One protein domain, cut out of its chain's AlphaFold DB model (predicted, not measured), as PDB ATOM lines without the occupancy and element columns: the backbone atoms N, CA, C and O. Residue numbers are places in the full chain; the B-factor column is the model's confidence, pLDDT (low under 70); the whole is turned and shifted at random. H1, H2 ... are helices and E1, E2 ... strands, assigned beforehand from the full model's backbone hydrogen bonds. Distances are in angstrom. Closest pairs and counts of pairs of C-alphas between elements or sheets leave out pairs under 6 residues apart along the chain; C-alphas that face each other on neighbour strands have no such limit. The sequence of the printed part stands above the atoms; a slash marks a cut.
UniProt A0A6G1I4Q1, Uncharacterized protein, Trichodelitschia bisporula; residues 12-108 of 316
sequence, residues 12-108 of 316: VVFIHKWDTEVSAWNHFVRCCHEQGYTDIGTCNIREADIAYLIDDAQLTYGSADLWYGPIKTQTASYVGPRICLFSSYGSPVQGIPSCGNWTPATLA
ATOM      1  N   VAL A  12     186.142 289.410 231.886       93.06
ATOM      2  CA  VAL A  12     187.335 289.230 232.719       93.06
ATOM      3  C   VAL A  12     187.830 287.801 232.570       93.06
ATOM      4  O   VAL A  12     187.027 286.871 232.611       93.06
ATOM      5  N   VAL A  13     189.142 287.645 232.404       94.69
ATOM      6  CA  VAL A  13     189.838 286.361 232.309       94.69
ATOM      7  C   VAL A  13     190.878 286.284 233.415       94.69
ATOM      8  O   VAL A  13     191.829 287.065 233.446       94.69
ATOM      9  N   PHE A  14     190.696 285.335 234.331       93.50
ATOM     10  CA  PHE A  14     191.674 285.047 235.380       93.50
ATOM     11  C   PHE A  14     192.710 284.020 234.905       93.50
ATOM     12  O   PHE A  14     192.341 282.929 234.466       93.50
ATOM     13  N   ILE A  15     193.996 284.357 235.008       93.31
ATOM     14  CA  ILE A  15     195.133 283.524 234.608       93.31
ATOM     15  C   ILE A  15     195.953 283.209 235.859       93.31
ATOM     16  O   ILE A  15     196.619 284.077 236.410       93.31
ATOM     17  N   HIS A  16     195.904 281.949 236.285       87.44
ATOM     18  CA  HIS A  16     196.600 281.444 237.476       87.44
ATOM     19  C   HIS A  16     197.862 280.636 237.137       87.44
ATOM     20  O   HIS A  16     198.627 280.256 238.018       87.44
ATOM     21  N   LYS A  17     198.049 280.305 235.854       86.25
ATOM     22  CA  LYS A  17     199.201 279.569 235.333       86.25
ATOM     23  C   LYS A  17     199.629 280.181 234.013       86.25
ATOM     24  O   LYS A  17     198.798 280.446 233.140       86.25
ATOM     25  N   TRP A  18     200.932 280.382 233.883       88.69
ATOM     26  CA  TRP A  18     201.539 280.869 232.657       88.69
ATOM     27  C   TRP A  18     202.138 279.711 231.870       88.69
ATOM     28  O   TRP A  18     202.894 278.915 232.427       88.69
ATOM     29  N   ASP A  19     201.798 279.624 230.589       85.25
ATOM     30  CA  ASP A  19     202.366 278.649 229.663       85.25
ATOM     31  C   ASP A  19     203.396 279.351 228.776       85.25
ATOM     32  O   ASP A  19     203.084 280.331 228.098       85.25
ATOM     33  N   THR A  20     204.637 278.873 228.817       78.69
ATOM     34  CA  THR A  20     205.753 279.432 228.047       78.69
ATOM     35  C   THR A  20     205.932 278.781 226.676       78.69
ATOM     36  O   THR A  20     206.770 279.246 225.910       78.69
ATOM     37  N   GLU A  21     205.200 277.708 226.367       84.38
ATOM     38  CA  GLU A  21     205.334 276.965 225.104       84.38
ATOM     39  C   GLU A  21     204.535 277.593 223.954       84.38
ATOM     40  O   GLU A  21     204.792 277.322 222.780       84.38
ATOM     41  N   VAL A  22     203.580 278.463 224.279       88.44
ATOM     42  CA  VAL A  22     202.764 279.204 223.314       88.44
ATOM     43  C   VAL A  22     203.075 280.695 223.368       88.44
ATOM     44  O   VAL A  22     203.519 281.220 224.387       88.44
ATOM     45  N   SER A  23     202.804 281.407 222.270       91.56
ATOM     46  CA  SER A  23     202.884 282.870 222.295       91.56
ATOM     47  C   SER A  23     201.875 283.450 223.291       91.56
ATOM     48  O   SER A  23     200.771 282.925 223.455       91.56
ATOM     49  N   ALA A  24     202.216 284.566 223.924       92.62
ATOM     50  CA  ALA A  24     201.423 285.221 224.952       92.62
ATOM     51  C   ALA A  24     200.025 285.607 224.444       92.62
ATOM     52  O   ALA A  24     199.033 285.430 225.151       92.62
ATOM     53  N   TRP A  25     199.920 286.063 223.190       93.50
ATOM     54  CA  TRP A  25     198.625 286.339 222.562       93.50
ATOM     55  C   TRP A  25     197.790 285.070 222.360       93.50
ATOM     56  O   TRP A  25     196.590 285.091 222.621       93.50
ATOM     57  N   ASN A  26     198.403 283.957 221.946       94.44
ATOM     58  CA  ASN A  26     197.692 282.684 221.812       94.44
ATOM     59  C   ASN A  26     197.279 282.125 223.177       94.44
ATOM     60  O   ASN A  26     196.176 281.596 223.301       94.44
ATOM     61  N   HIS A  27     198.120 282.284 224.205       95.00
ATOM     62  CA  HIS A  27     197.777 281.924 225.582       95.00
ATOM     63  C   HIS A  27     196.552 282.699 226.064       95.00
ATOM     64  O   HIS A  27     195.606 282.103 226.567       95.00
ATOM     65  N   PHE A  28     196.514 284.013 225.831       95.25
ATOM     66  CA  PHE A  28     195.354 284.832 226.171       95.25
ATOM     67  C   PHE A  28     194.079 284.410 225.434       95.25
ATOM     68  O   PHE A  28     193.034 284.305 226.073       95.25
ATOM     69  N   VAL A  29     194.147 284.124 224.127       95.50
ATOM     70  CA  VAL A  29     192.996 283.600 223.363       95.50
ATOM     71  C   VAL A  29     192.532 282.258 223.933       95.50
ATOM     72  O   VAL A  29     191.336 282.060 224.139       95.50
ATOM     73  N   ARG A  30     193.463 281.352 224.248       95.00
ATOM     74  CA  ARG A  30     193.139 280.059 224.863       95.00
ATOM     75  C   ARG A  30     192.415 280.248 226.197       95.00
ATOM     76  O   ARG A  30     191.346 279.677 226.384       95.00
ATOM     77  N   CYS A  31     192.927 281.110 227.076       94.94
ATOM     78  CA  CYS A  31     192.277 281.413 228.354       94.94
ATOM     79  C   CYS A  31     190.900 282.079 228.180       94.94
ATOM     80  O   CYS A  31     190.003 281.845 228.989       94.94
ATOM     81  N   CYS A  32     190.697 282.882 227.128       94.88
ATOM     82  CA  CYS A  32     189.371 283.394 226.772       94.88
ATOM     83  C   CYS A  32     188.401 282.261 226.432       94.88
ATOM     84  O   CYS A  32     187.285 282.236 226.951       94.88
ATOM     85  N   HIS A  33     188.825 281.325 225.581       95.12
ATOM     86  CA  HIS A  33     187.998 280.197 225.142       95.12
ATOM     87  C   HIS A  33     187.656 279.257 226.294       95.12
ATOM     88  O   HIS A  33     186.504 278.853 226.420       95.12
ATOM     89  N   GLU A  34     188.616 278.982 227.179       93.31
ATOM     90  CA  GLU A  34     188.406 278.197 228.405       93.31
ATOM     91  C   GLU A  34     187.343 278.813 229.330       93.31
ATOM     92  O   GLU A  34     186.673 278.093 230.066       93.31
ATOM     93  N   GLN A  35     187.154 280.135 229.269       91.62
ATOM     94  CA  GLN A  35     186.152 280.873 230.048       91.62
ATOM     95  C   GLN A  35     184.890 281.219 229.237       91.62
ATOM     96  O   GLN A  35     184.034 281.961 229.712       91.62
ATOM     97  N   GLY A  36     184.743 280.655 228.033       92.62
ATOM     98  CA  GLY A  36     183.540 280.767 227.203       92.62
ATOM     99  C   GLY A  36     183.495 281.967 226.252       92.62
ATOM    100  O   GLY A  36     182.507 282.127 225.538       92.62
ATOM    101  N   TYR A  37     184.546 282.788 226.180       93.88
ATOM    102  CA  TYR A  37     184.633 283.926 225.254       93.88
ATOM    103  C   TYR A  37     185.166 283.485 223.881       93.88
ATOM    104  O   TYR A  37     186.287 283.818 223.495       93.88
ATOM    105  N   THR A  38     184.383 282.689 223.153       93.62
ATOM    106  CA  THR A  38     184.778 282.076 221.866       93.62
ATOM    107  C   THR A  38     184.848 283.055 220.694       93.62
ATOM    108  O   THR A  38     185.434 282.737 219.663       93.62
ATOM    109  N   ASP A  39     184.284 284.252 220.845       93.38
ATOM    110  CA  ASP A  39     184.319 285.329 219.855       93.38
ATOM    111  C   ASP A  39     185.651 286.100 219.842       93.38
ATOM    112  O   ASP A  39     185.927 286.851 218.903       93.38
ATOM    113  N   ILE A  40     186.499 285.902 220.855       94.75
ATOM    114  CA  ILE A  40     187.855 286.453 220.894       94.75
ATOM    115  C   ILE A  40     188.808 285.500 220.174       94.75
ATOM    116  O   ILE A  40     188.927 284.334 220.526       94.75
ATOM    117  N   GLY A  41     189.518 285.997 219.170       93.50
ATOM    118  CA  GLY A  41     190.499 285.259 218.386       93.50
ATOM    119  C   GLY A  41     191.788 286.050 218.197       93.50
ATOM    120  O   GLY A  41     191.906 287.219 218.561       93.50
ATOM    121  N   THR A  42     192.776 285.419 217.573       89.12
ATOM    122  CA  THR A  42     194.098 286.028 217.343       89.12
ATOM    123  C   THR A  42     194.042 287.293 216.480       89.12
ATOM    124  O   THR A  42     194.923 288.142 216.591       89.12
ATOM    125  N   CYS A  43     193.000 287.449 215.655       90.00
ATOM    126  CA  CYS A  43     192.797 288.610 214.792       90.00
ATOM    127  C   CYS A  43     192.177 289.830 215.493       90.00
ATOM    128  O   CYS A  43     192.387 290.938 215.014       90.00
ATOM    129  N   ASN A  44     191.439 289.656 216.598       92.38
ATOM    130  CA  ASN A  44     190.703 290.748 217.257       92.38
ATOM    131  C   ASN A  44     191.113 290.987 218.722       92.38
ATOM    132  O   ASN A  44     190.744 292.006 219.300       92.38
ATOM    133  N   ILE A  45     191.924 290.105 219.318       92.62
ATOM    134  CA  ILE A  45     192.321 290.192 220.731       92.62
ATOM    135  C   ILE A  45     192.974 291.526 221.112       92.62
ATOM    136  O   ILE A  45     192.806 291.996 222.232       92.62
ATOM    137  N   ARG A  46     193.699 292.163 220.186       90.88
ATOM    138  CA  ARG A  46     194.414 293.425 220.442       90.88
ATOM    139  C   ARG A  46     193.493 294.630 220.610       90.88
ATOM    140  O   ARG A  46     193.938 295.637 221.144       90.88
ATOM    141  N   GLU A  47     192.248 294.517 220.165       90.88
ATOM    142  CA  GLU A  47     191.227 295.568 220.223       90.88
ATOM    143  C   GLU A  47     190.057 295.166 221.133       90.88
ATOM    144  O   GLU A  47     189.147 295.957 221.370       90.88
ATOM    145  N   ALA A  48     190.085 293.942 221.669       91.19
ATOM    146  CA  ALA A  48     189.028 293.402 222.502       91.19
ATOM    147  C   ALA A  48     188.920 294.150 223.837       91.19
ATOM    148  O   ALA A  48     189.910 294.316 224.552       91.19
ATOM    149  N   ASP A  49     187.696 294.528 224.209       91.38
ATOM    150  CA  ASP A  49     187.411 295.092 225.527       91.38
ATOM    151  C   ASP A  49     187.293 293.979 226.579       91.38
ATOM    152  O   ASP A  49     186.211 293.471 226.892       91.38
ATOM    153  N   ILE A  50     188.447 293.546 227.079       92.38
ATOM    154  CA  ILE A  50     188.572 292.456 228.044       92.38
ATOM    155  C   ILE A  50     189.663 292.773 229.064       92.38
ATOM    156  O   ILE A  50     190.671 293.403 228.742       92.38
ATOM    157  N   ALA A  51     189.467 292.347 230.310       94.19
ATOM    158  CA  ALA A  51     190.479 292.454 231.352       94.19
ATOM    159  C   ALA A  51     191.120 291.090 231.641       94.19
ATOM    160  O   ALA A  51     190.420 290.128 231.950       94.19
ATOM    161  N   TYR A  52     192.446 291.019 231.599       95.25
ATOM    162  CA  TYR A  52     193.221 289.870 232.055       95.25
ATOM    163  C   TYR A  52     193.768 290.145 233.450       95.25
ATOM    164  O   TYR A  52     194.428 291.160 233.673       95.25
ATOM    165  N   LEU A  53     193.501 289.236 234.381       94.50
ATOM    166  CA  LEU A  53     194.066 289.253 235.726       94.50
ATOM    167  C   LEU A  53     195.092 288.124 235.803       94.50
ATOM    168  O   LEU A  53     194.707 286.956 235.775       94.50
ATOM    169  N   ILE A  54     196.377 288.467 235.848       93.19
ATOM    170  CA  ILE A  54     197.469 287.496 235.952       93.19
ATOM    171  C   ILE A  54     197.909 287.447 237.408       93.19
ATOM    172  O   ILE A  54     198.458 288.424 237.924       93.19
ATOM    173  N   ASP A  55     197.632 286.320 238.051       90.19
ATOM    174  CA  ASP A  55     198.082 286.041 239.410       90.19
ATOM    175  C   ASP A  55     199.520 285.512 239.404       90.19
ATOM    176  O   ASP A  55     199.962 284.910 238.421       90.19
ATOM    177  N   ASP A  56     200.256 285.770 240.483       85.69
ATOM    178  CA  ASP A  56     201.685 285.455 240.612       85.69
ATOM    179  C   ASP A  56     202.528 285.859 239.383       85.69
ATOM    180  O   ASP A  56     203.402 285.126 238.903       85.69
ATOM    181  N   ALA A  57     202.290 287.067 238.868       87.81
ATOM    182  CA  ALA A  57     202.909 287.589 237.654       87.81
ATOM    183  C   ALA A  57     204.447 287.613 237.713       87.81
ATOM    184  O   ALA A  57     205.095 287.575 236.664       87.81
ATOM    185  N   GLN A  58     205.057 287.588 238.902       80.44
ATOM    186  CA  GLN A  58     206.504 287.432 239.060       80.44
ATOM    187  C   GLN A  58     207.062 286.140 238.445       80.44
ATOM    188  O   GLN A  58     208.204 286.119 237.986       80.44
ATOM    189  N   LEU A  59     206.256 285.077 238.355       82.88
ATOM    190  CA  LEU A  59     206.638 283.829 237.680       82.88
ATOM    191  C   LEU A  59     206.786 284.013 236.166       82.88
ATOM    192  O   LEU A  59     207.476 283.244 235.500       82.88
ATOM    193  N   THR A  60     206.166 285.057 235.618       85.75
ATOM    194  CA  THR A  60     206.221 285.378 234.192       85.75
ATOM    195  C   THR A  60     207.392 286.277 233.833       85.75
ATOM    196  O   THR A  60     207.570 286.558 232.650       85.75
ATOM    197  N   TYR A  61     208.197 286.738 234.802       79.81
ATOM    198  CA  TYR A  61     209.300 287.658 234.519       79.81
ATOM    199  C   TYR A  61     210.219 287.108 233.433       79.81
ATOM    200  O   TYR A  61     210.533 287.856 232.524       79.81
ATOM    201  N   GLY A  62     210.519 285.803 233.413       76.44
ATOM    202  CA  GLY A  62     211.323 285.167 232.356       76.44
ATOM    203  C   GLY A  62     210.694 285.115 230.949       76.44
ATOM    204  O   GLY A  62     211.376 284.738 229.997       76.44
ATOM    205  N   SER A  63     209.420 285.476 230.779       84.00
ATOM    206  CA  SER A  63     208.705 285.383 229.499       84.00
ATOM    207  C   SER A  63     208.849 286.663 228.673       84.00
ATOM    208  O   SER A  63     208.008 287.560 228.720       84.00
ATOM    209  N   ALA A  64     209.905 286.744 227.860       81.38
ATOM    210  CA  ALA A  64     210.122 287.889 226.972       81.38
ATOM    211  C   ALA A  64     208.906 288.171 226.062       81.38
ATOM    212  O   ALA A  64     208.533 289.327 225.876       81.38
ATOM    213  N   ASP A  65     208.249 287.130 225.546       87.38
ATOM    214  CA  ASP A  65     207.099 287.278 224.648       87.38
ATOM    215  C   ASP A  65     205.900 287.985 225.314       87.38
ATOM    216  O   ASP A  65     205.274 288.853 224.703       87.38
ATOM    217  N   LEU A  66     205.633 287.717 226.599       88.75
ATOM    218  CA  LEU A  66     204.603 288.429 227.364       88.75
ATOM    219  C   LEU A  66     204.970 289.900 227.598       88.75
ATOM    220  O   LEU A  66     204.170 290.805 227.331       88.75
ATOM    221  N   TRP A  67     206.175 290.141 228.118       85.62
ATOM    222  CA  TRP A  67     206.596 291.475 228.553       85.62
ATOM    223  C   TRP A  67     206.800 292.434 227.377       85.62
ATOM    224  O   TRP A  67     206.410 293.600 227.459       85.62
ATOM    225  N   TYR A  68     207.338 291.947 226.255       81.19
ATOM    226  CA  TYR A  68     207.570 292.752 225.053       81.19
ATOM    227  C   TYR A  68     206.401 292.766 224.070       81.19
ATOM    228  O   TYR A  68     206.290 293.711 223.287       81.19
ATOM    229  N   GLY A  69     205.540 291.753 224.101       85.88
ATOM    230  CA  GLY A  69     204.336 291.696 223.289       85.88
ATOM    231  C   GLY A  69     203.172 292.392 223.998       85.88
ATOM    232  O   GLY A  69     203.090 293.626 223.965       85.88
ATOM    233  N   PRO A  70     202.245 291.644 224.623       89.88
ATOM    234  CA  PRO A  70     201.043 292.226 225.208       89.88
ATOM    235  C   PRO A  70     201.290 293.350 226.216       89.88
ATOM    236  O   PRO A  70     200.694 294.411 226.072       89.88
ATOM    237  N   ILE A  71     202.190 293.181 227.191       88.75
ATOM    238  CA  ILE A  71     202.364 294.188 228.252       88.75
ATOM    239  C   ILE A  71     202.860 295.514 227.666       88.75
ATOM    240  O   ILE A  71     202.224 296.552 227.859       88.75
ATOM    241  N   LYS A  72     203.961 295.499 226.905       84.44
ATOM    242  CA  LYS A  72     204.517 296.718 226.302       84.44
ATOM    243  C   LYS A  72     203.546 297.389 225.330       84.44
ATOM    244  O   LYS A  72     203.407 298.608 225.373       84.44
ATOM    245  N   THR A  73     202.879 296.615 224.472       84.94
ATOM    246  CA  THR A  73     201.940 297.176 223.483       84.94
ATOM    247  C   THR A  73     200.719 297.809 224.144       84.94
ATOM    248  O   THR A  73     200.305 298.886 223.723       84.94
ATOM    249  N   GLN A  74     200.189 297.204 225.210       87.56
ATOM    250  CA  GLN A  74     199.010 297.723 225.904       87.56
ATOM    251  C   GLN A  74     199.331 298.847 226.895       87.56
ATOM    252  O   GLN A  74     198.481 299.692 227.142       87.56
ATOM    253  N   THR A  75     200.565 298.943 227.404       82.69
ATOM    254  CA  THR A  75     200.967 300.020 228.336       82.69
ATOM    255  C   THR A  75     200.794 301.426 227.740       82.69
ATOM    256  O   THR A  75     200.529 302.371 228.480       82.69
ATOM    257  N   ALA A  76     200.948 301.573 226.421       74.81
ATOM    258  CA  ALA A  76     200.788 302.843 225.707       74.81
ATOM    259  C   ALA A  76     199.469 302.939 224.916       74.81
ATOM    260  O   ALA A  76     199.269 303.910 224.184       74.81
ATOM    261  N   SER A  77     198.593 301.936 225.024       80.69
ATOM    262  CA  SER A  77     197.340 301.883 224.274       80.69
ATOM    263  C   SER A  77     196.171 302.395 225.111       80.69
ATOM    264  O   SER A  77     196.064 302.109 226.300       80.69
ATOM    265  N   TYR A  78     195.257 303.115 224.463       80.25
ATOM    266  CA  TYR A  78     193.972 303.520 225.046       80.25
ATOM    267  C   TYR A  78     192.824 302.573 224.658       80.25
ATOM    268  O   TYR A  78     191.699 302.751 225.118       80.25
ATOM    269  N   VAL A  79     193.097 301.594 223.790       84.44
ATOM    270  CA  VAL A  79     192.121 300.648 223.234       84.44
ATOM    271  C   VAL A  79     192.678 299.233 223.342       84.44
ATOM    272  O   VAL A  79     193.876 299.024 223.154       84.44
ATOM    273  N   GLY A  80     191.800 298.268 223.605       89.88
ATOM    274  CA  GLY A  80     192.159 296.860 223.679       89.88
ATOM    275  C   GLY A  80     192.243 296.316 225.105       89.88
ATOM    276  O   GLY A  80     191.657 296.889 226.034       89.88
ATOM    277  N   PRO A  81     192.923 295.172 225.278       93.06
ATOM    278  CA  PRO A  81     192.858 294.407 226.506       93.06
ATOM    279  C   PRO A  81     193.601 295.092 227.651       93.06
ATOM    280  O   PRO A  81     194.751 295.513 227.527       93.06
ATOM    281  N   ARG A  82     192.958 295.123 228.818       92.56
ATOM    282  CA  ARG A  82     193.523 295.667 230.057       92.56
ATOM    283  C   ARG A  82     194.198 294.538 230.820       92.56
ATOM    284  O   ARG A  82     193.559 293.534 231.116       92.56
ATOM    285  N   ILE A  83     195.473 294.689 231.154       92.56
ATOM    286  CA  ILE A  83     196.248 293.638 231.824       92.56
ATOM    287  C   ILE A  83     196.572 294.105 233.242       92.56
ATOM    288  O   ILE A  83     197.253 295.111 233.428       92.56
ATOM    289  N   CYS A  84     196.078 293.378 234.240       91.62
ATOM    290  CA  CYS A  84     196.387 293.593 235.646       91.62
ATOM    291  C   CYS A  84     197.314 292.479 236.135       91.62
ATOM    292  O   CYS A  84     197.008 291.295 235.978       91.62
ATOM    293  N   LEU A  85     198.449 292.874 236.705       90.12
ATOM    294  CA  LEU A  85     199.503 291.980 237.170       90.12
ATOM    295  C   LEU A  85     199.517 292.001 238.699       90.12
ATOM    296  O   LEU A  85     199.772 293.051 239.290       90.12
ATOM    297  N   PHE A  86     199.261 290.859 239.330       87.75
ATOM    298  CA  PHE A  86     199.429 290.692 240.769       87.75
ATOM    299  C   PHE A  86     200.769 290.011 241.017       87.75
ATOM    300  O   PHE A  86     200.975 288.883 240.579       87.75
ATOM    301  N   SER A  87     201.682 290.706 241.695       80.44
ATOM    302  CA  SER A  87     202.990 290.158 242.050       80.44
ATOM    303  C   SER A  87     203.179 290.142 243.558       80.44
ATOM    304  O   SER A  87     203.008 291.168 244.215       80.44
ATOM    305  N   SER A  88     203.590 288.993 244.091       72.94
ATOM    306  CA  SER A  88     203.894 288.830 245.520       72.94
ATOM    307  C   SER A  88     205.265 289.412 245.899       72.94
ATOM    308  O   SER A  88     205.472 289.839 247.031       72.94
ATOM    309  N   TYR A  89     206.205 289.447 244.950       67.62
ATOM    310  CA  TYR A  89     207.534 290.043 245.102       67.62
ATOM    311  C   TYR A  89     208.079 290.512 243.748       67.62
ATOM    312  O   TYR A  89     207.593 290.131 242.681       67.62
ATOM    313  N   GLY A  90     209.135 291.326 243.797       58.88
ATOM    314  CA  GLY A  90     209.728 291.939 242.612       58.88
ATOM    315  C   GLY A  90     208.881 293.098 242.096       58.88
ATOM    316  O   GLY A  90     207.666 292.998 241.959       58.88
ATOM    317  N   SER A  91     209.535 294.214 241.793       56.44
ATOM    318  CA  SER A  91     208.874 295.319 241.112       56.44
ATOM    319  C   SER A  91     208.983 295.100 239.601       56.44
ATOM    320  O   SER A  91     210.104 294.961 239.104       56.44
ATOM    321  N   PRO A  92     207.879 295.144 238.835       51.38
ATOM    322  CA  PRO A  92     207.928 295.052 237.371       51.38
ATOM    323  C   PRO A  92     208.697 296.217 236.720       51.38
ATOM    324  O   PRO A  92     208.928 296.216 235.518       51.38
ATOM    325  N   VAL A  93     209.117 297.210 237.511       50.59
ATOM    326  CA  VAL A  93     209.953 298.344 237.091       50.59
ATOM    327  C   VAL A  93     211.337 297.907 236.634       50.59
ATOM    328  O   VAL A  93     211.869 298.488 235.696       50.59
ATOM    329  N   GLN A  94     211.916 296.903 237.292       48.66
ATOM    330  CA  GLN A  94     213.272 296.446 236.986       48.66
ATOM    331  C   GLN A  94     213.290 295.390 235.871       48.66
ATOM    332  O   GLN A  94     214.347 295.127 235.302       48.66
ATOM    333  N   GLY A  95     212.132 294.819 235.511       49.94
ATOM    334  CA  GLY A  95     212.077 293.645 234.643       49.94
ATOM    335  C   GLY A  95     212.962 292.509 235.172       49.94
ATOM    336  O   GLY A  95     213.299 292.461 236.354       49.94
ATOM    337  N   ILE A  96     213.340 291.577 234.299       46.53
ATOM    338  CA  ILE A  96     214.323 290.539 234.632       46.53
ATOM    339  C   ILE A  96     215.673 291.234 234.918       46.53
ATOM    340  O   ILE A  96     216.176 291.907 234.018       46.53
ATOM    341  N   PRO A  97     216.328 291.012 236.076       42.66
ATOM    342  CA  PRO A  97     217.659 291.567 236.372       42.66
ATOM    343  C   PRO A  97     218.785 291.129 235.409       42.66
ATOM    344  O   PRO A  97     219.917 291.578 235.541       42.66
ATOM    345  N   SER A  98     218.520 290.227 234.457       46.59
ATOM    346  CA  SER A  98     219.553 289.524 233.683       46.59
ATOM    347  C   SER A  98     219.158 289.106 232.256       46.59
ATOM    348  O   SER A  98     219.804 288.237 231.671       46.59
ATOM    349  N   CYS A  99     218.142 289.710 231.628       40.31
ATOM    350  CA  CYS A  99     217.760 289.336 230.256       40.31
ATOM    351  C   CYS A  99     218.568 290.046 229.152       40.31
ATOM    352  O   CYS A  99     218.007 290.761 228.323       40.31
ATOM    353  N   GLY A 100     219.880 289.804 229.089       49.69
ATOM    354  CA  GLY A 100     220.708 290.128 227.915       49.69
ATOM    355  C   GLY A 100     220.584 291.571 227.383       49.69
ATOM    356  O   GLY A 100     220.531 292.525 228.151       49.69
ATOM    357  N   ASN A 101     220.558 291.728 226.051       44.44
ATOM    358  CA  ASN A 101     220.651 293.014 225.332       44.44
ATOM    359  C   ASN A 101     219.333 293.821 225.236       44.44
ATOM    360  O   ASN A 101     219.209 294.672 224.353       44.44
ATOM    361  N   TRP A 102     218.321 293.554 226.065       52.00
ATOM    362  CA  TRP A 102     216.966 294.083 225.849       52.00
ATOM    363  C   TRP A 102     216.526 295.079 226.932       52.00
ATOM    364  O   TRP A 102     216.784 294.877 228.114       52.00
ATOM    365  N   THR A 103     215.847 296.162 226.532       53.69
ATOM    366  CA  THR A 103     215.383 297.239 227.430       53.69
ATOM    367  C   THR A 103     214.071 296.865 228.139       53.69
ATOM    368  O   THR A 103     213.056 296.765 227.450       53.69
ATOM    369  N   PRO A 104     214.029 296.734 229.480       56.38
ATOM    370  CA  PRO A 104     212.832 296.319 230.218       56.38
ATOM    371  C   PRO A 104     211.582 297.168 229.934       56.38
ATOM    372  O   PRO A 104     211.662 298.392 229.779       56.38
ATOM    373  N   ALA A 105     210.403 296.536 229.914       63.53
ATOM    374  CA  ALA A 105     209.126 297.248 229.859       63.53
ATOM    375  C   ALA A 105     208.936 298.057 231.152       63.53
ATOM    376  O   ALA A 105     208.645 297.509 232.211       63.53
ATOM    377  N   THR A 106     209.121 299.375 231.076       67.38
ATOM    378  CA  THR A 106     208.980 300.252 232.242       67.38
ATOM    379  C   THR A 106     207.512 300.627 232.422       67.38
ATOM    380  O   THR A 106     206.977 301.445 231.675       67.38
ATOM    381  N   LEU A 107     206.846 300.050 233.423       78.31
ATOM    382  CA  LEU A 107     205.504 300.491 233.820       78.31
ATOM    383  C   LEU A 107     205.620 301.838 234.528       78.31
ATOM    384  O   LEU A 107     206.365 301.921 235.491       78.31
ATOM    385  N   ALA A 108     204.918 302.886 234.107       78.69
ATOM    386  CA  ALA A 108     204.984 304.197 234.763       78.69
ATOM    387  C   ALA A 108     204.315 304.205 236.159       78.69
ATOM    388  O   ALA A 108     203.473 303.343 236.409       78.69
TER     389      ALA A 108
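What this domain is: This is residues 12 to 108 of the 316 residues of an uncharacterized protein of Trichodelitschia bisporula (UniProt A0A6G1I4Q1). A small parallel sheet, E1 E2 E3, has H1 and H3 packed over one face in two layers and leaves its other face bare. At one end of the longest axis, residues 86 to 108 make a long loop that runs out and folds back. The printed part has 97 residues, in order E1, H1, E2, H2, H3, E3; the class is mixed, with under half of the residues in named elements. It is compact, with a radius of gyration of the C-alphas of 13.0 A and spans of 38 by 26 by 22 A.

How they stand to each other: E1, residues 12 to 15, is parallel to E2, residues 50 to 54, at 24 degrees, with N 13 and O 51 2.8 A apart. E2 is parallel to E3, residues 82 to 85, at 11 degrees, with N 84 and O 52 2.8 A apart. H1, residues 24 to 34, is on the sheet at a height of 8.6 A. H3, residues 64 to 75, touches H1 with residues 65 to 70 alone, about perpendicular at 78 degrees; the closest C-alphas, of Ala 24 and Leu 66, are 5.1 A apart. H2, residues 57 to 60, only grazes the sheet. E1, H1, E2 and E2, H2 H3, E3 are strand-helix-strand units, parallel neighbour strands joined through helices, with right-handed crossovers. Every O i to N i+4 pair is within hydrogen-bond range in H1, 6 of 8 in H3; H2 is too short for one.

Where its parts are: E1 begins at C-alpha 12, (187.335, 289.230, 232.719), and spans 9.8 A. H1 spans 15.2 A, E2 12.9 A, H2 5.3 A and H3 15.3 A. E3 spans 10.0 A, ending at C-alpha 85, (199.503, 291.980, 237.170).

The domain as a whole: The farthest C-alphas, of Gly 36 and Asn 101, are 39.1 A apart. The printed part has no cut; the link from H1 to E2 is long. Residues 89 to 106 have pLDDT under 70.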